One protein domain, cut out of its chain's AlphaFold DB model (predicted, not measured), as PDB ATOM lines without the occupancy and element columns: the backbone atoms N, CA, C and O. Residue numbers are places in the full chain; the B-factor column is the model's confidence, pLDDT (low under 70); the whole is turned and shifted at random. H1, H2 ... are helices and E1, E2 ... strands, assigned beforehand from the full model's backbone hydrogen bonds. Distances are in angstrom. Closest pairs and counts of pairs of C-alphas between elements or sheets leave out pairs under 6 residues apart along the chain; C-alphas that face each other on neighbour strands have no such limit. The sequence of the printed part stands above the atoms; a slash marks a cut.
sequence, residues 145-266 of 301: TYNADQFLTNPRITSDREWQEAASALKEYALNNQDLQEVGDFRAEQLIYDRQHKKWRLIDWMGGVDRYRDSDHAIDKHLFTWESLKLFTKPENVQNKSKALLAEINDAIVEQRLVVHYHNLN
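Overview. This is residues 145 to 266 of the 301 residues of an uncharacterized protein of Bdellovibrionales bacterium RIFOXYC1_FULL_37_79 (UniProt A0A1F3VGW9). The hairpin E2-E3 packs on one side of helix H2, and the long helix H3 runs side by side with H2, the same way, along the longest dimension of the domain. A second short strand pair, E1 with E4, lies away from the hairpin beyond the end of H2, while the short helix H1 is beside E2 and the unnamed stretch 212 to 239 folds back from E4 to the start of H3. The printed part has 122 residues, with three named helices and four named strands in the order H1 H2 E1 E2 E3 E4 H3. The strands form two antiparallel sheets of two, E1 - E4 and E2 - E3, and the class is mixed, helices and strands. The whole is compact, with a radius of gyration of the C-alphas of 14.6 A, and its spans are 47 by 31 by 29 A, only just elongated.

Along the chain. E2 is residues 191 to 194, 9.6 A long, and E3 is residues 199 to 202, 10.2 A long. H2, residues 160 to 176, is 24.2 A long and begins with C-alpha 160 at (-27.165, 26.173, 17.894). H3, residues 240 to 265, is 37.3 A long and ends with C-alpha 265 at (-65.881, 21.729, 35.721). H1 is residues 148 to 153, 8.3 A long, with C-alpha 148 at (-40.786, 24.095, 10.042). E1 is residues 180 to 183, 7.5 A long, and E4 is residues 209 to 211, 6.5 A long.

Arrangement. E2 and E3 form a hairpin with 144 degrees between their directions; N 194 and O 199 are 2.8 A apart, within hydrogen-bond range. H2 and E3 have 8 pairs of C-alphas within 8 A, the closest those of Ala 169 and Lys 199, 5.5 A apart. H2 and H3 touch at a shallow tilt of 23 degrees, running the same way; H3 does so with residues 245 to 253 alone, and the closest C-alphas are those of Lys 171 and Ile 249, 5.7 A apart. The closest C-alphas of H1 and E2 are those of Ala 148 and Leu 191, 5.5 A apart. H1 and H3 are close but not clearly touching, the closest C-alphas being those of Leu 152 and Ser 242, 5.3 A apart. H1 and H2 are near each other. E1 and E4 are antiparallel at 166 degrees, with N 210 and O 182 within hydrogen-bond range at 2.9 A. E3 and H3 are apart. In H1, H2 and H3 every O i to N i+4 pair is within hydrogen-bond range.

Size, cuts and confidence. The two C-alphas farthest apart, those of Arg 156 and Asn 266, are 47.8 A from each other. The printed part has no cut. The link from E4 to H3, with 28 residues, is long. The mean pLDDT of the printed part is 85.8, and residues 214 to 218 and 232 to 237 are under 70.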
ATOM      1  N   THR A 145     -35.412  31.825   5.620       87.12
ATOM      2  CA  THR A 145     -34.376  30.885   5.162       87.12
ATOM      3  C   THR A 145     -34.868  29.442   5.203       87.12
ATOM      4  O   THR A 145     -34.391  28.609   4.438       87.12
ATOM      5  N   TYR A 146     -35.809  29.140   6.101       93.81
ATOM      6  CA  TYR A 146     -36.340  27.798   6.286       93.81
ATOM      7  C   TYR A 146     -37.787  27.793   6.777       93.81
ATOM      8  O   TYR A 146     -38.271  28.760   7.374       93.81
ATOM      9  N   ASN A 147     -38.459  26.670   6.536       94.94
ATOM     10  CA  ASN A 147     -39.769  26.340   7.094       94.94
ATOM     11  C   ASN A 147     -39.659  25.321   8.246       94.94
ATOM     12  O   ASN A 147     -38.563  24.861   8.584       94.94
ATOM     13  N   ALA A 148     -40.782  24.980   8.881       94.19
ATOM     14  CA  ALA A 148     -40.786  24.095  10.042       94.19
ATOM     15  C   ALA A 148     -40.384  22.659   9.681       94.19
ATOM     16  O   ALA A 148     -39.700  22.020  10.480       94.19
ATOM     17  N   ASP A 149     -40.721  22.166   8.482       92.56
ATOM     18  CA  ASP A 149     -40.256  20.848   8.023       92.56
ATOM     19  C   ASP A 149     -38.724  20.810   7.989       92.56
ATOM     20  O   ASP A 149     -38.100  19.983   8.654       92.56
ATOM     21  N   GLN A 150     -38.103  21.778   7.318       93.38
ATOM     22  CA  GLN A 150     -36.650  21.875   7.217       93.38
ATOM     23  C   GLN A 150     -35.986  22.090   8.584       93.38
ATOM     24  O   GLN A 150     -34.964  21.470   8.871       93.38
ATOM     25  N   PHE A 151     -36.563  22.928   9.447       93.88
ATOM     26  CA  PHE A 151     -36.053  23.178  10.798       93.88
ATOM     27  C   PHE A 151     -36.050  21.916  11.670       93.88
ATOM     28  O   PHE A 151     -35.062  21.614  12.344       93.88
ATOM     29  N   LEU A 152     -37.152  21.164  11.651       91.69
ATOM     30  CA  LEU A 152     -37.316  19.971  12.478       91.69
ATOM     31  C   LEU A 152     -36.490  18.791  11.950       91.69
ATOM     32  O   LEU A 152     -36.097  17.917  12.728       91.69
ATOM     33  N   THR A 153     -36.191  18.763  10.652       89.69
ATOM     34  CA  THR A 153     -35.580  17.602   9.994       89.69
ATOM     35  C   THR A 153     -34.091  17.793   9.712       89.69
ATOM     36  O   THR A 153     -33.321  16.852   9.894       89.69
ATOM     37  N   ASN A 154     -33.620  19.008   9.405       88.06
ATOM     38  CA  ASN A 154     -32.230  19.263   9.015       88.06
ATOM     39  C   ASN A 154     -31.376  19.892  10.143       88.06
ATOM     40  O   ASN A 154     -31.539  21.070  10.461       88.06
ATOM     41  N   PRO A 155     -30.403  19.163  10.732       73.06
ATOM     42  CA  PRO A 155     -29.655  19.637  11.906       73.06
ATOM     43  C   PRO A 155     -28.701  20.784  11.599       73.06
ATOM     44  O   PRO A 155     -28.229  21.437  12.525       73.06
ATOM     45  N   ARG A 156     -28.373  20.984  10.319       83.19
ATOM     46  CA  ARG A 156     -27.333  21.909   9.860       83.19
ATOM     47  C   ARG A 156     -27.894  23.210   9.301       83.19
ATOM     48  O   ARG A 156     -27.118  24.042   8.849       83.19
ATOM     49  N   ILE A 157     -29.218  23.374   9.289       87.62
ATOM     50  CA  ILE A 157     -29.846  24.551   8.682       87.62
ATOM     51  C   ILE A 157     -29.704  25.810   9.543       87.62
ATOM     52  O   ILE A 157     -29.763  26.920   9.025       87.62
ATOM     53  N   THR A 158     -29.460  25.638  10.843       89.81
ATOM     54  CA  THR A 158     -29.285  26.720  11.812       89.81
ATOM     55  C   THR A 158     -28.066  26.487  12.695       89.81
ATOM     56  O   THR A 158     -27.652  25.354  12.939       89.81
ATOM     57  N   SER A 159     -27.490  27.580  13.203       93.06
ATOM     58  CA  SER A 159     -26.545  27.518  14.326       93.06
ATOM     59  C   SER A 159     -27.259  27.089  15.614       93.06
ATOM     60  O   SER A 159     -28.466  27.286  15.730       93.06
ATOM     61  N   ASP A 160     -26.542  26.584  16.621       92.00
ATOM     62  CA  ASP A 160     -27.165  26.173  17.894       92.00
ATOM     63  C   ASP A 160     -27.933  27.312  18.581       92.00
ATOM     64  O   ASP A 160     -29.029  27.104  19.101       92.00
ATOM     65  N   ARG A 161     -27.394  28.537  18.531       94.44
ATOM     66  CA  ARG A 161     -28.063  29.729  19.071       94.44
ATOM     67  C   ARG A 161     -29.371  30.019  18.337       94.44
ATOM     68  O   ARG A 161     -30.388  30.274  18.972       94.44
ATOM     69  N   GLU A 162     -29.337  29.999  17.008       94.38
ATOM     70  CA  GLU A 162     -30.527  30.229  16.184       94.38
ATOM     71  C   GLU A 162     -31.547  29.100  16.352       94.38
ATOM     72  O   GLU A 162     -32.745  29.359  16.405       94.38
ATOM     73  N   TRP A 163     -31.083  27.860  16.524       94.31
ATOM     74  CA  TRP A 163     -31.949  26.729  16.820       94.31
ATOM     75  C   TRP A 163     -32.723  26.940  18.120       94.31
ATOM     76  O   TRP A 163     -33.932  26.738  18.140       94.31
ATOM     77  N   GLN A 164     -32.052  27.371  19.194       94.88
ATOM     78  CA  GLN A 164     -32.705  27.636  20.480       94.88
ATOM     79  C   GLN A 164     -33.730  28.768  20.376       94.88
ATOM     80  O   GLN A 164     -34.827  28.656  20.920       94.88
ATOM     81  N   GLU A 165     -33.391  29.834  19.650       96.00
ATOM     82  CA  GLU A 165     -34.286  30.970  19.423       96.00
ATOM     83  C   GLU A 165     -35.542  30.548  18.646       96.00
ATOM     84  O   GLU A 165     -36.664  30.789  19.096       96.00
ATOM     85  N   ALA A 166     -35.369  29.839  17.528       96.12
ATOM     86  CA  ALA A 166     -36.472  29.339  16.717       96.12
ATOM     87  C   ALA A 166     -37.305  28.276  17.453       96.12
ATOM     88  O   ALA A 166     -38.530  28.287  17.346       96.12
ATOM     89  N   ALA A 167     -36.685  27.393  18.243       95.88
ATOM     90  CA  ALA A 167     -37.386  26.398  19.056       95.88
ATOM     91  C   ALA A 167     -38.261  27.056  20.131       95.88
ATOM     92  O   ALA A 167     -39.432  26.702  20.281       95.88
ATOM     93  N   SER A 168     -37.717  28.051  20.839       96.81
ATOM     94  CA  SER A 168     -38.468  28.826  21.828       96.81
ATOM     95  C   SER A 168     -39.649  29.548  21.180       96.81
ATOM     96  O   SER A 168     -40.768  29.466  21.683       96.81
ATOM     97  N   ALA A 169     -39.423  30.190  20.031       96.94
ATOM     98  CA  ALA A 169     -40.479  30.856  19.278       96.94
ATOM     99  C   ALA A 169     -41.543  29.872  18.762       96.94
ATOM    100  O   ALA A 169     -42.718  30.222  18.709       96.94
ATOM    101  N   LEU A 170     -41.162  28.645  18.377       96.50
ATOM    102  CA  LEU A 170     -42.111  27.624  17.915       96.50
ATOM    103  C   LEU A 170     -43.009  27.174  19.059       96.50
ATOM    104  O   LEU A 170     -44.217  27.041  18.885       96.50
ATOM    105  N   LYS A 171     -42.419  26.977  20.240       96.12
ATOM    106  CA  LYS A 171     -43.157  26.631  21.449       96.12
ATOM    107  C   LYS A 171     -44.134  27.732  21.842       96.12
ATOM    108  O   LYS A 171     -45.291  27.440  22.114       96.12
ATOM    109  N   GLU A 172     -43.693  28.985  21.837       96.12
ATOM    110  CA  GLU A 172     -44.571  30.125  22.110       96.12
ATOM    111  C   GLU A 172     -45.708  30.221  21.084       96.12
ATOM    112  O   GLU A 172     -46.874  30.327  21.461       96.12
ATOM    113  N   TYR A 173     -45.388  30.098  19.792       95.69
ATOM    114  CA  TYR A 173     -46.382  30.068  18.721       95.69
ATOM    115  C   TYR A 173     -47.413  28.955  18.939       95.69
ATOM    116  O   TYR A 173     -48.612  29.193  18.805       95.69
ATOM    117  N   ALA A 174     -46.966  27.759  19.326       94.88
ATOM    118  CA  ALA A 174     -47.838  26.624  19.575       94.88
ATOM    119  C   ALA A 174     -48.774  26.841  20.773       94.88
ATOM    120  O   ALA A 174     -49.968  26.562  20.678       94.88
ATOM    121  N   LEU A 175     -48.261  27.400  21.870       92.94
ATOM    122  CA  LEU A 175     -49.053  27.696  23.066       92.94
ATOM    123  C   LEU A 175     -50.071  28.818  22.831       92.94
ATOM    124  O   LEU A 175     -51.209  28.718  23.280       92.94
ATOM    125  N   ASN A 176     -49.710  29.842  22.057       93.38
ATOM    126  CA  ASN A 176     -50.627  30.927  21.686       93.38
ATOM    127  C   ASN A 176     -51.760  30.473  20.746       93.38
ATOM    128  O   ASN A 176     -52.741  31.196  20.568       93.38
ATOM    129  N   ASN A 177     -51.623  29.291  20.144       92.06
ATOM    130  CA  ASN A 177     -52.585  28.687  19.219       92.06
ATOM    131  C   ASN A 177     -53.078  27.323  19.718       92.06
ATOM    132  O   ASN A 177     -53.540  26.486  18.942       92.06
ATOM    133  N   GLN A 178     -52.964  27.077  21.022       90.06
ATOM    134  CA  GLN A 178     -53.322  25.801  21.626       90.06
ATOM    135  C   GLN A 178     -54.819  25.504  21.576       90.06
ATOM    136  O   GLN A 178     -55.210  24.359  21.776       90.06
ATOM    137  N   ASP A 179     -55.677  26.498  21.352       86.88
ATOM    138  CA  ASP A 179     -57.112  26.297  21.171       86.88
ATOM    139  C   ASP A 179     -57.440  25.794  19.762       86.88
ATOM    140  O   ASP A 179     -58.582  25.442  19.512       86.88
ATOM    141  N   LEU A 180     -56.480  25.712  18.842       88.38
ATOM    142  CA  LEU A 180     -56.723  25.216  17.491       88.38
ATOM    143  C   LEU A 180     -56.495  23.705  17.418       88.38
ATOM    144  O   LEU A 180     -55.431  23.188  17.775       88.38
ATOM    145  N   GLN A 181     -57.513  22.983  16.957       85.69
ATOM    146  CA  GLN A 181     -57.415  21.548  16.690       85.69
ATOM    147  C   GLN A 181     -57.003  21.277  15.250       85.69
ATOM    148  O   GLN A 181     -56.224  20.360  14.997       85.69
ATOM    149  N   GLU A 182     -57.543  22.056  14.316       86.38
ATOM    150  CA  GLU A 182     -57.383  21.817  12.890       86.38
ATOM    151  C   GLU A 182     -57.356  23.136  12.124       86.38
ATOM    152  O   GLU A 182     -58.088  24.076  12.430       86.38
ATOM    153  N   VAL A 183     -56.492  23.182  11.120       86.69
ATOM    154  CA  VAL A 183     -56.443  24.225  10.100       86.69
ATOM    155  C   VAL A 183     -56.381  23.483   8.774       86.69
ATOM    156  O   VAL A 183     -55.543  22.589   8.603       86.69
ATOM    157  N   GLY A 184     -57.292  23.786   7.853       84.25
ATOM    158  CA  GLY A 184     -57.394  23.043   6.605       84.25
ATOM    159  C   GLY A 184     -56.117  23.134   5.779       84.25
ATOM    160  O   GLY A 184     -55.508  24.193   5.614       84.25
ATOM    161  N   ASP A 185     -55.699  21.967   5.295       84.00
ATOM    162  CA  ASP A 185     -54.436  21.742   4.591       84.00
ATOM    163  C   ASP A 185     -53.177  22.229   5.331       84.00
ATOM    164  O   ASP A 185     -52.168  22.500   4.690       84.00
ATOM    165  N   PHE A 186     -53.205  22.297   6.669       89.31
ATOM    166  CA  PHE A 186     -52.018  22.624   7.460       89.31
ATOM    167  C   PHE A 186     -50.894  21.605   7.236       89.31
ATOM    168  O   PHE A 186     -51.110  20.387   7.321       89.31
ATOM    169  N   ARG A 187     -49.698  22.122   6.942       89.81
ATOM    170  CA  ARG A 187     -48.444  21.383   6.745       89.81
ATOM    171  C   ARG A 187     -47.277  22.189   7.308       89.81
ATOM    172  O   ARG A 187     -47.247  23.413   7.192       89.81
ATOM    173  N   ALA A 188     -46.259  21.506   7.824       91.75
ATOM    174  CA  ALA A 188     -45.069  22.146   8.385       91.75
ATOM    175  C   ALA A 188     -44.318  23.052   7.388       91.75
ATOM    176  O   ALA A 188     -43.705  24.038   7.789       91.75
ATOM    177  N   GLU A 189     -44.388  22.771   6.084       91.69
ATOM    178  CA  GLU A 189     -43.771  23.621   5.054       91.69
ATOM    179  C   GLU A 189     -44.385  25.023   4.954       91.69
ATOM    180  O   GLU A 189     -43.735  25.950   4.475       91.69
ATOM    181  N   GLN A 190     -45.627  25.183   5.410       92.50
ATOM    182  CA  GLN A 190     -46.364  26.447   5.370       92.50
ATOM    183  C   GLN A 190     -46.082  27.315   6.600       92.50
ATOM    184  O   GLN A 190     -46.541  28.455   6.664       92.50
ATOM    185  N   LEU A 191     -45.357  26.786   7.588       95.12
ATOM    186  CA  LEU A 191     -44.947  27.511   8.778       95.12
ATOM    187  C   LEU A 191     -43.491  27.944   8.599       95.12
ATOM    188  O   LEU A 191     -42.588  27.110   8.582       95.12
ATOM    189  N   ILE A 192     -43.258  29.244   8.452       95.75
ATOM    190  CA  ILE A 192     -41.922  29.803   8.207       95.75
ATOM    191  C   ILE A 192     -41.423  30.588   9.411       95.75
ATOM    192  O   ILE A 192     -42.216  31.169  10.159       95.75
ATOM    193  N   TYR A 193     -40.104  30.615   9.591       96.19
ATOM    194  CA  TYR A 193     -39.482  31.415  10.636       96.19
ATOM    195  C   TYR A 193     -39.121  32.805  10.103       96.19
ATOM    196  O   TYR A 193     -38.234  32.957   9.261       96.19
ATOM    197  N   ASP A 194     -39.817  33.823  10.604       94.38
ATOM    198  CA  ASP A 194     -39.553  35.235  10.344       94.38
ATOM    199  C   ASP A 194     -38.381  35.676  11.224       94.38
ATOM    200  O   ASP A 194     -38.548  35.999  12.404       94.38
ATOM    201  N   ARG A 195     -37.173  35.645  10.657       91.75
ATOM    202  CA  ARG A 195     -35.929  35.929  11.387       91.75
ATOM    203  C   ARG A 195     -35.858  37.371  11.887       91.75
ATOM    204  O   ARG A 195     -35.277  37.617  12.942       91.75
ATOM    205  N   GLN A 196     -36.440  38.315  11.148       90.56
ATOM    206  CA  GLN A 196     -36.445  39.729  11.518       90.56
ATOM    207  C   GLN A 196     -37.251  39.955  12.802       90.56
ATOM    208  O   GLN A 196     -36.807  40.684  13.689       90.56
ATOM    209  N   HIS A 197     -38.400  39.289  12.921       93.00
ATOM    210  CA  HIS A 197     -39.291  39.413  14.078       93.00
ATOM    211  C   HIS A 197     -39.163  38.267  15.088       93.00
ATOM    212  O   HIS A 197     -39.860  38.272  16.102       93.00
ATOM    213  N   LYS A 198     -38.289  37.292  14.820       94.50
ATOM    214  CA  LYS A 198     -38.015  36.109  15.647       94.50
ATOM    215  C   LYS A 198     -39.257  35.287  15.993       94.50
ATOM    216  O   LYS A 198     -39.376  34.773  17.102       94.50
ATOM    217  N   LYS A 199     -40.186  35.151  15.048       95.81
ATOM    218  CA  LYS A 199     -41.475  34.473  15.259       95.81
ATOM    219  C   LYS A 199     -41.802  33.520  14.117       95.81
ATOM    220  O   LYS A 199     -41.357  33.715  12.991       95.81
ATOM    221  N   TRP A 200     -42.617  32.511  14.395       96.75
ATOM    222  CA  TRP A 200     -43.172  31.656  13.347       96.75
ATOM    223  C   TRP A 200     -44.436  32.273  12.761       96.75
ATOM    224  O   TRP A 200     -45.210  32.910  13.480       96.75
ATOM    225  N   ARG A 201     -44.632  32.114  11.450       95.50
ATOM    226  CA  ARG A 201     -45.803  32.634  10.737       95.50
ATOM    227  C   ARG A 201     -46.334  31.594   9.761       95.50
ATOM    228  O   ARG A 201     -45.562  30.994   9.014       95.50
ATOM    229  N   LEU A 202     -47.647  31.388   9.776       94.31
ATOM    230  CA  LEU A 202     -48.338  30.527   8.822       94.31
ATOM    231  C   LEU A 202     -48.588  31.329   7.544       94.31
ATOM    232  O   LEU A 202     -49.223  32.379   7.606       94.31
ATOM    233  N   ILE A 203     -48.080  30.862   6.403       92.31
ATOM    234  CA  ILE A 203     -48.142  31.592   5.122       92.31
ATOM    235  C   ILE A 203     -49.099  30.996   4.096       92.31
ATOM    236  O   ILE A 203     -49.352  31.638   3.075       92.31
ATOM    237  N   ASP A 204     -49.611  29.789   4.331       88.31
ATOM    238  CA  ASP A 204     -50.536  29.115   3.422       88.31
ATOM    239  C   ASP A 204     -51.476  28.170   4.180       88.31
ATOM    240  O   ASP A 204     -51.083  27.595   5.191       88.31
ATOM    241  N   TRP A 205     -52.719  28.066   3.717       88.06
ATOM    242  CA  TRP A 205     -53.790  27.251   4.304       88.06
ATOM    243  C   TRP A 205     -54.941  27.120   3.302       88.06
ATOM    244  O   TRP A 205     -55.040  27.899   2.350       88.06
ATOM    245  N   MET A 206     -55.853  26.172   3.519       81.50
ATOM    246  CA  MET A 206     -57.034  26.004   2.672       81.50
ATOM    247  C   MET A 206     -58.290  25.701   3.490       81.50
ATOM    248  O   MET A 206     -58.586  24.540   3.748       81.50
ATOM    249  N   GLY A 207     -59.050  26.760   3.804       73.81
ATOM    250  CA  GLY A 207     -60.348  26.708   4.497       73.81
ATOM    251  C   GLY A 207     -60.314  26.043   5.878       73.81
ATOM    252  O   GLY A 207     -59.373  25.344   6.215       73.81
ATOM    253  N   GLY A 208     -61.355  26.245   6.681       70.94
ATOM    254  CA  GLY A 208     -61.602  25.488   7.907       70.94
ATOM    255  C   GLY A 208     -60.597  25.759   9.025       70.94
ATOM    256  O   GLY A 208     -59.465  25.279   9.008       70.94
ATOM    257  N   VAL A 209     -61.052  26.444  10.068       78.25
ATOM    258  CA  VAL A 209     -60.379  26.453  11.370       78.25
ATOM    259  C   VAL A 209     -61.295  25.767  12.371       78.25
ATOM    260  O   VAL A 209     -62.378  26.279  12.663       78.25
ATOM    261  N   ASP A 210     -60.859  24.628  12.902       78.62
ATOM    262  CA  ASP A 210     -61.550  23.963  14.000       78.62
ATOM    263  C   ASP A 210     -60.862  24.278  15.324       78.62
ATOM    264  O   ASP A 210     -59.633  24.223  15.456       78.62
ATOM    265  N   ARG A 211     -61.679  24.616  16.317       77.38
ATOM    266  CA  ARG A 211     -61.214  25.011  17.642       77.38
ATOM    267  C   ARG A 211     -61.589  23.962  18.659       77.38
ATOM    268  O   ARG A 211     -62.675  23.400  18.620       77.38
ATOM    269  N   TYR A 212     -60.708  23.794  19.629       72.69
ATOM    270  CA  TYR A 212     -60.930  22.994  20.803       72.69
ATOM    271  C   TYR A 212     -62.162  23.485  21.541       72.69
ATOM    272  O   TYR A 212     -62.216  24.619  22.024       72.69
ATOM    273  N   ARG A 213     -63.152  22.603  21.633       70.62
ATOM    274  CA  ARG A 213     -64.268  22.759  22.548       70.62
ATOM    275  C   ARG A 213     -64.027  21.827  23.713       70.62
ATOM    276  O   ARG A 213     -63.615  20.689  23.539       70.62
ATOM    277  N   ASP A 214     -64.346  22.294  24.907       58.12
ATOM    278  CA  ASP A 214     -64.190  21.509  26.133       58.12
ATOM    279  C   ASP A 214     -65.025  20.207  26.129       58.12
ATOM    280  O   ASP A 214     -64.745  19.244  26.840       58.12
ATOM    281  N   SER A 215     -66.051  20.156  25.271       57.38
ATOM    282  CA  SER A 215     -66.839  18.957  24.969       57.38
ATOM    283  C   SER A 215     -66.073  17.889  24.188       57.38
ATOM    284  O   SER A 215     -66.485  16.728  24.175       57.38
ATOM    285  N   ASP A 216     -64.987  18.257  23.519       60.91
ATOM    286  CA  ASP A 216     -64.220  17.368  22.664       60.91
ATOM    287  C   ASP A 216     -63.283  16.567  23.561       60.91
ATOM    288  O   ASP A 216     -62.331  17.079  24.144       60.91
ATOM    289  N   HIS A 217     -63.555  15.273  23.699       57.62
ATOM    290  CA  HIS A 217     -62.827  14.379  24.606       57.62
ATOM    291  C   HIS A 217     -61.361  14.117  24.170       57.62
ATOM    292  O   HIS A 217     -60.712  13.229  24.717       57.62
ATOM    293  N   ALA A 218     -60.846  14.867  23.189       69.31
ATOM    294  CA  ALA A 218     -59.516  14.748  22.601       69.31
ATOM    295  C   ALA A 218     -58.646  15.959  22.985       69.31
ATOM    296  O   ALA A 218     -58.368  16.846  22.177       69.31
ATOM    297  N   ILE A 219     -58.233  16.004  24.255       77.94
ATOM    298  CA  ILE A 219     -57.334  17.041  24.799       77.94
ATOM    299  C   ILE A 219     -56.003  17.100  24.028       77.94
ATOM    300  O   ILE A 219     -55.407  18.170  23.909       77.94
ATOM    301  N   ASP A 220     -55.580  15.975  23.459       76.44
ATOM    302  CA  ASP A 220     -54.360  15.762  22.679       76.44
ATOM    303  C   ASP A 220     -54.479  16.141  21.190       76.44
ATOM    304  O   ASP A 220     -53.465  16.236  20.501       76.44
ATOM    305  N   LYS A 221     -55.680  16.418  20.662       83.62
ATOM    306  CA  LYS A 221     -55.835  16.827  19.255       83.62
ATOM    307  C   LYS A 221     -55.449  18.300  19.068       83.62
ATOM    308  O   LYS A 221     -56.221  19.191  19.423       83.62
ATOM    309  N   HIS A 222     -54.278  18.585  18.501       87.06
ATOM    310  CA  HIS A 222     -53.839  19.949  18.167       87.06
ATOM    311  C   HIS A 222     -52.924  20.002  16.931       87.06
ATOM    312  O   HIS A 222     -52.474  18.973  16.428       87.06
ATOM    313  N   LEU A 223     -52.619  21.213  16.447       85.62
ATOM    314  CA  LEU A 223     -51.818  21.431  15.226       85.62
ATOM    315  C   LEU A 223     -50.363  20.951  15.340       85.62
ATOM    316  O   LEU A 223     -49.764  20.522  14.360       85.62
ATOM    317  N   PHE A 224     -49.787  21.028  16.537       86.44
ATOM    318  CA  PHE A 224     -48.359  20.772  16.776       86.44
ATOM    319  C   PHE A 224     -48.048  19.342  17.246       86.44
ATOM    320  O   PHE A 224     -47.179  19.149  18.092       86.44
ATOM    321  N   THR A 225     -48.774  18.349  16.732       83.81
ATOM    322  CA  THR A 225     -48.439  16.929  16.916       83.81
ATOM    323  C   THR A 225     -47.640  16.398  15.727       83.81
ATOM    324  O   THR A 225     -47.519  17.053  14.685       83.81
ATOM    325  N   TRP A 226     -47.095  15.189  15.876       80.12
ATOM    326  CA  TRP A 226     -46.338  14.524  14.818       80.12
ATOM    327  C   TRP A 226     -47.197  14.277  13.571       80.12
ATOM    328  O   TRP A 226     -46.762  14.476  12.438       80.12
ATOM    329  N   GLU A 227     -48.445  13.881  13.799       81.44
ATOM    330  CA  GLU A 227     -49.436  13.558  12.784       81.44
ATOM    331  C   GLU A 227     -49.956  14.821  12.087       81.44
ATOM    332  O   GLU A 227     -50.087  14.846  10.862       81.44
ATOM    333  N   SER A 228     -50.215  15.884  12.854       80.38
ATOM    334  CA  SER A 228     -50.800  17.126  12.343       80.38
ATOM    335  C   SER A 228     -49.825  17.948  11.504       80.38
ATOM    336  O   SER A 228     -50.236  18.557  10.518       80.38
ATOM    337  N   LEU A 229     -48.530  17.943  11.839       81.12
ATOM    338  CA  LEU A 229     -47.521  18.706  11.096       81.12
ATOM    339  C   LEU A 229     -47.246  18.155   9.690       81.12
ATOM    340  O   LEU A 229     -46.683  18.884   8.874       81.12
ATOM    341  N   LYS A 230     -47.650  16.909   9.387       80.00
ATOM    342  CA  LYS A 230     -47.507  16.269   8.063       80.00
ATOM    343  C   LYS A 230     -46.126  16.512   7.442       80.00
ATOM    344  O   LYS A 230     -46.014  17.025   6.329       80.00
ATOM    345  N   LEU A 231     -45.079  16.184   8.197       75.88
ATOM    346  CA  LEU A 231     -43.699  16.338   7.741       75.88
ATOM    347  C   LEU A 231     -43.484  15.533   6.453       75.88
ATOM    348  O   LEU A 231     -43.872  14.367   6.368       75.88
ATOM    349  N   PHE A 232     -42.867  16.155   5.450       68.06
ATOM    350  CA  PHE A 232     -42.536  15.491   4.184       68.06
ATOM    351  C   PHE A 232     -41.391  14.505   4.374       68.06
ATOM    352  O   PHE A 232     -41.317  13.452   3.734       68.06
ATOM    353  N   THR A 233     -40.495  14.849   5.289       65.94
ATOM    354  CA  THR A 233     -39.404  13.984   5.692       65.94
ATOM    355  C   THR A 233     -39.922  12.903   6.637       65.94
ATOM    356  O   THR A 233     -40.612  13.184   7.618       65.94
ATOM    357  N   LYS A 234     -39.558  11.646   6.364       69.06
ATOM    358  CA  LYS A 234     -40.023  10.514   7.168       69.06
ATOM    359  C   LYS A 234     -39.628  10.656   8.657       69.06
ATOM    360  O   LYS A 234     -38.514  11.114   8.935       69.06
ATOM    361  N   PRO A 235     -40.479  10.222   9.610       65.00
ATOM    362  CA  PRO A 235     -40.254  10.362  11.057       65.00
ATOM    363  C   PRO A 235     -38.894   9.867  11.572       65.00
ATOM    364  O   PRO A 235     -38.346  10.404  12.540       65.00
ATOM    365  N   GLU A 236     -38.329   8.837  10.943       69.50
ATOM    366  CA  GLU A 236     -37.021   8.276  11.283       69.50
ATOM    367  C   GLU A 236     -35.859   9.251  11.064       69.50
ATOM    368  O   GLU A 236     -34.863   9.177  11.779       69.50
ATOM    369  N   ASN A 237     -36.006  10.202  10.141       69.81
ATOM    370  CA  ASN A 237     -34.980  11.192   9.815       69.81
ATOM    371  C   ASN A 237     -35.063  12.439  10.703       69.81
ATOM    372  O   ASN A 237     -34.234  13.342  10.593       69.81
ATOM    373  N   VAL A 238     -36.052  12.501  11.593       76.25
ATOM    374  CA  VAL A 238     -36.174  13.606  12.535       76.25
ATOM    375  C   VAL A 238     -35.207  13.424  13.688       76.25
ATOM    376  O   VAL A 238     -35.174  12.400  14.375       76.25
ATOM    377  N   GLN A 239     -34.454  14.491  13.927       77.75
ATOM    378  CA  GLN A 239     -33.472  14.586  14.990       77.75
ATOM    379  C   GLN A 239     -34.097  14.406  16.376       77.75
ATOM    380  O   GLN A 239     -35.179  14.917  16.666       77.75
ATOM    381  N   ASN A 240     -33.347  13.783  17.286       86.69
ATOM    382  CA  ASN A 240     -33.766  13.605  18.678       86.69
ATOM    383  C   ASN A 240     -34.113  14.934  19.367       86.69
ATOM    384  O   ASN A 240     -35.078  14.984  20.123       86.69
ATOM    385  N   LYS A 241     -33.384  16.022  19.064       88.38
ATOM    386  CA  LYS A 241     -33.693  17.356  19.607       88.38
ATOM    387  C   LYS A 241     -35.055  17.884  19.145       88.38
ATOM    388  O   LYS A 241     -35.783  18.457  19.946       88.38
ATOM    389  N   SER A 242     -35.439  17.635  17.894       90.31
ATOM    390  CA  SER A 242     -36.745  18.033  17.356       90.31
ATOM    391  C   SER A 242     -37.877  17.180  17.927       90.31
ATOM    392  O   SER A 242     -38.935  17.707  18.252       90.31
ATOM    393  N   LYS A 243     -37.641  15.874  18.125       89.25
ATOM    394  CA  LYS A 243     -38.587  14.985  18.823       89.25
ATOM    395  C   LYS A 243     -38.825  15.444  20.261       89.25
ATOM    396  O   LYS A 243     -39.970  15.522  20.689       89.25
ATOM    397  N   ALA A 244     -37.754  15.792  20.977       91.00
ATOM    398  CA  ALA A 244     -37.844  16.330  22.332       91.00
ATOM    399  C   ALA A 244     -38.618  17.656  22.371       91.00
ATOM    400  O   ALA A 244     -39.486  17.817  23.221       91.00
ATOM    401  N   LEU A 245     -38.364  18.565  21.419       92.75
ATOM    402  CA  LEU A 245     -39.098  19.826  21.302       92.75
ATOM    403  C   LEU A 245     -40.599  19.603  21.077       92.75
ATOM    404  O   LEU A 245     -41.411  20.222  21.756       92.75
ATOM    405  N   LEU A 246     -40.988  18.730  20.141       92.06
ATOM    406  CA  LEU A 246     -42.411  18.496  19.887       92.06
ATOM    407  C   LEU A 246     -43.107  17.781  21.047       92.06
ATOM    408  O   LEU A 246     -44.248  18.115  21.350       92.06
ATOM    409  N   ALA A 247     -42.422  16.859  21.731       90.38
ATOM    410  CA  ALA A 247     -42.939  16.266  22.963       90.38
ATOM    411  C   ALA A 247     -43.159  17.337  24.045       90.38
ATOM    412  O   ALA A 247     -44.224  17.396  24.649       90.38
ATOM    413  N   GLU A 248     -42.196  18.246  24.224       92.56
ATOM    414  CA  GLU A 248     -42.319  19.362  25.165       92.56
ATOM    415  C   GLU A 248     -43.486  20.303  24.818       92.56
ATOM    416  O   GLU A 248     -44.193  20.764  25.716       92.56
ATOM    417  N   ILE A 249     -43.699  20.594  23.530       93.88
ATOM    418  CA  ILE A 249     -44.829  21.405  23.058       93.88
ATOM    419  C   ILE A 249     -46.157  20.700  23.346       93.88
ATOM    420  O   ILE A 249     -47.059  21.318  23.910       93.88
ATOM    421  N   ASN A 250     -46.263  19.420  22.985       91.00
ATOM    422  CA  ASN A 250     -47.453  18.607  23.213       91.00
ATOM    423  C   ASN A 250     -47.824  18.568  24.699       91.00
ATOM    424  O   ASN A 250     -48.955  18.884  25.065       91.00
ATOM    425  N   ASP A 251     -46.858  18.260  25.565       89.06
ATOM    426  CA  ASP A 251     -47.083  18.188  27.009       89.06
ATOM    427  C   ASP A 251     -47.561  19.532  27.570       89.06
ATOM    428  O   ASP A 251     -48.499  19.573  28.366       89.06
ATOM    429  N   ALA A 252     -46.968  20.639  27.116       90.12
ATOM    430  CA  ALA A 252     -47.353  21.974  27.559       90.12
ATOM    431  C   ALA A 252     -48.767  22.377  27.090       90.12
ATOM    432  O   ALA A 252     -49.505  22.991  27.862       90.12
ATOM    433  N   ILE A 253     -49.169  22.019  25.865       90.31
ATOM    434  CA  ILE A 253     -50.534  22.256  25.356       90.31
ATOM    435  C   ILE A 253     -51.554  21.425  26.140       90.31
ATOM    436  O   ILE A 253     -52.574  21.952  26.593       90.31
ATOM    437  N   VAL A 254     -51.280  20.132  26.326       87.25
ATOM    438  CA  VAL A 254     -52.146  19.222  27.089       87.25
ATOM    439  C   VAL A 254     -52.310  19.717  28.525       87.25
ATOM    440  O   VAL A 254     -53.428  19.741  29.040       87.25
ATOM    441  N   GLU A 255     -51.223  20.165  29.156       86.12
ATOM    442  CA  GLU A 255     -51.242  20.738  30.501       86.12
ATOM    443  C   GLU A 255     -52.181  21.947  30.593       86.12
ATOM    444  O   GLU A 255     -53.064  21.981  31.453       86.12
ATOM    445  N   GLN A 256     -52.056  22.909  29.680       85.31
ATOM    446  CA  GLN A 256     -52.899  24.104  29.683       85.31
ATOM    447  C   GLN A 256     -54.373  23.790  29.401       85.31
ATOM    448  O   GLN A 256     -55.256  24.313  30.086       85.31
ATOM    449  N   ARG A 257     -54.663  22.888  28.459       86.12
ATOM    450  CA  ARG A 257     -56.040  22.454  28.174       86.12
ATOM    451  C   ARG A 257     -56.677  21.729  29.359       86.12
ATOM    452  O   ARG A 257     -57.842  21.978  29.656       86.12
ATOM    453  N   LEU A 258     -55.925  20.897  30.082       83.88
ATOM    454  CA  LEU A 258     -56.410  20.244  31.305       83.88
ATOM    455  C   LEU A 258     -56.759  21.253  32.401       83.88
ATOM    456  O   LEU A 258     -57.756  21.072  33.101       83.88
ATOM    457  N   VAL A 259     -55.964  22.317  32.544       82.31
ATOM    458  CA  VAL A 259     -56.259  23.405  33.487       82.31
ATOM    459  C   VAL A 259     -57.570  24.104  33.112       82.31
ATOM    460  O   VAL A 259     -58.417  24.301  33.984       82.31
ATOM    461  N   VAL A 260     -57.777  24.417  31.827       82.75
ATOM    462  CA  VAL A 260     -59.029  25.020  31.329       82.75
ATOM    463  C   VAL A 260     -60.227  24.090  31.558       82.75
ATOM    464  O   VAL A 260     -61.230  24.521  32.126       82.75
ATOM    465  N   HIS A 261     -60.104  22.811  31.196       83.19
ATOM    466  CA  HIS A 261     -61.143  21.799  31.404       83.19
ATOM    467  C   HIS A 261     -61.544  21.699  32.881       83.19
ATOM    468  O   HIS A 261     -62.721  21.733  33.240       83.19
ATOM    469  N   TYR A 262     -60.554  21.634  33.777       79.44
ATOM    470  CA  TYR A 262     -60.815  21.579  35.211       79.44
ATOM    471  C   TYR A 262     -61.531  22.834  35.721       79.44
ATOM    472  O   TYR A 262     -62.457  22.716  36.530       79.44
ATOM    473  N   HIS A 263     -61.115  24.018  35.260       76.50
ATOM    474  CA  HIS A 263     -61.744  25.288  35.622       76.50
ATOM    475  C   HIS A 263     -63.225  25.309  35.222       76.50
ATOM    476  O   HIS A 263     -64.076  25.684  36.027       76.50
ATOM    477  N   ASN A 264     -63.549  24.835  34.019       80.44
ATOM    478  CA  ASN A 264     -64.929  24.763  33.541       80.44
ATOM    479  C   ASN A 264     -65.787  23.780  34.353       80.44
ATOM    480  O   ASN A 264     -66.967  24.041  34.580       80.44
ATOM    481  N   LEU A 265     -65.198  22.682  34.840       79.50
ATOM    482  CA  LEU A 265     -65.881  21.729  35.721       79.50
ATOM    483  C   LEU A 265     -66.055  22.237  37.164       79.50
ATOM    484  O   LEU A 265     -66.955  21.771  37.862       79.50
ATOM    485  N   ASN A 266     -65.207  23.161  37.630       79.19
ATOM    486  CA  ASN A 266     -65.171  23.619  39.025       79.19
ATOM    487  C   ASN A 266     -65.071  25.155  39.130       79.19
ATOM    488  O   ASN A 266     -64.100  25.667  39.695       79.19
TER     489      ASN A 266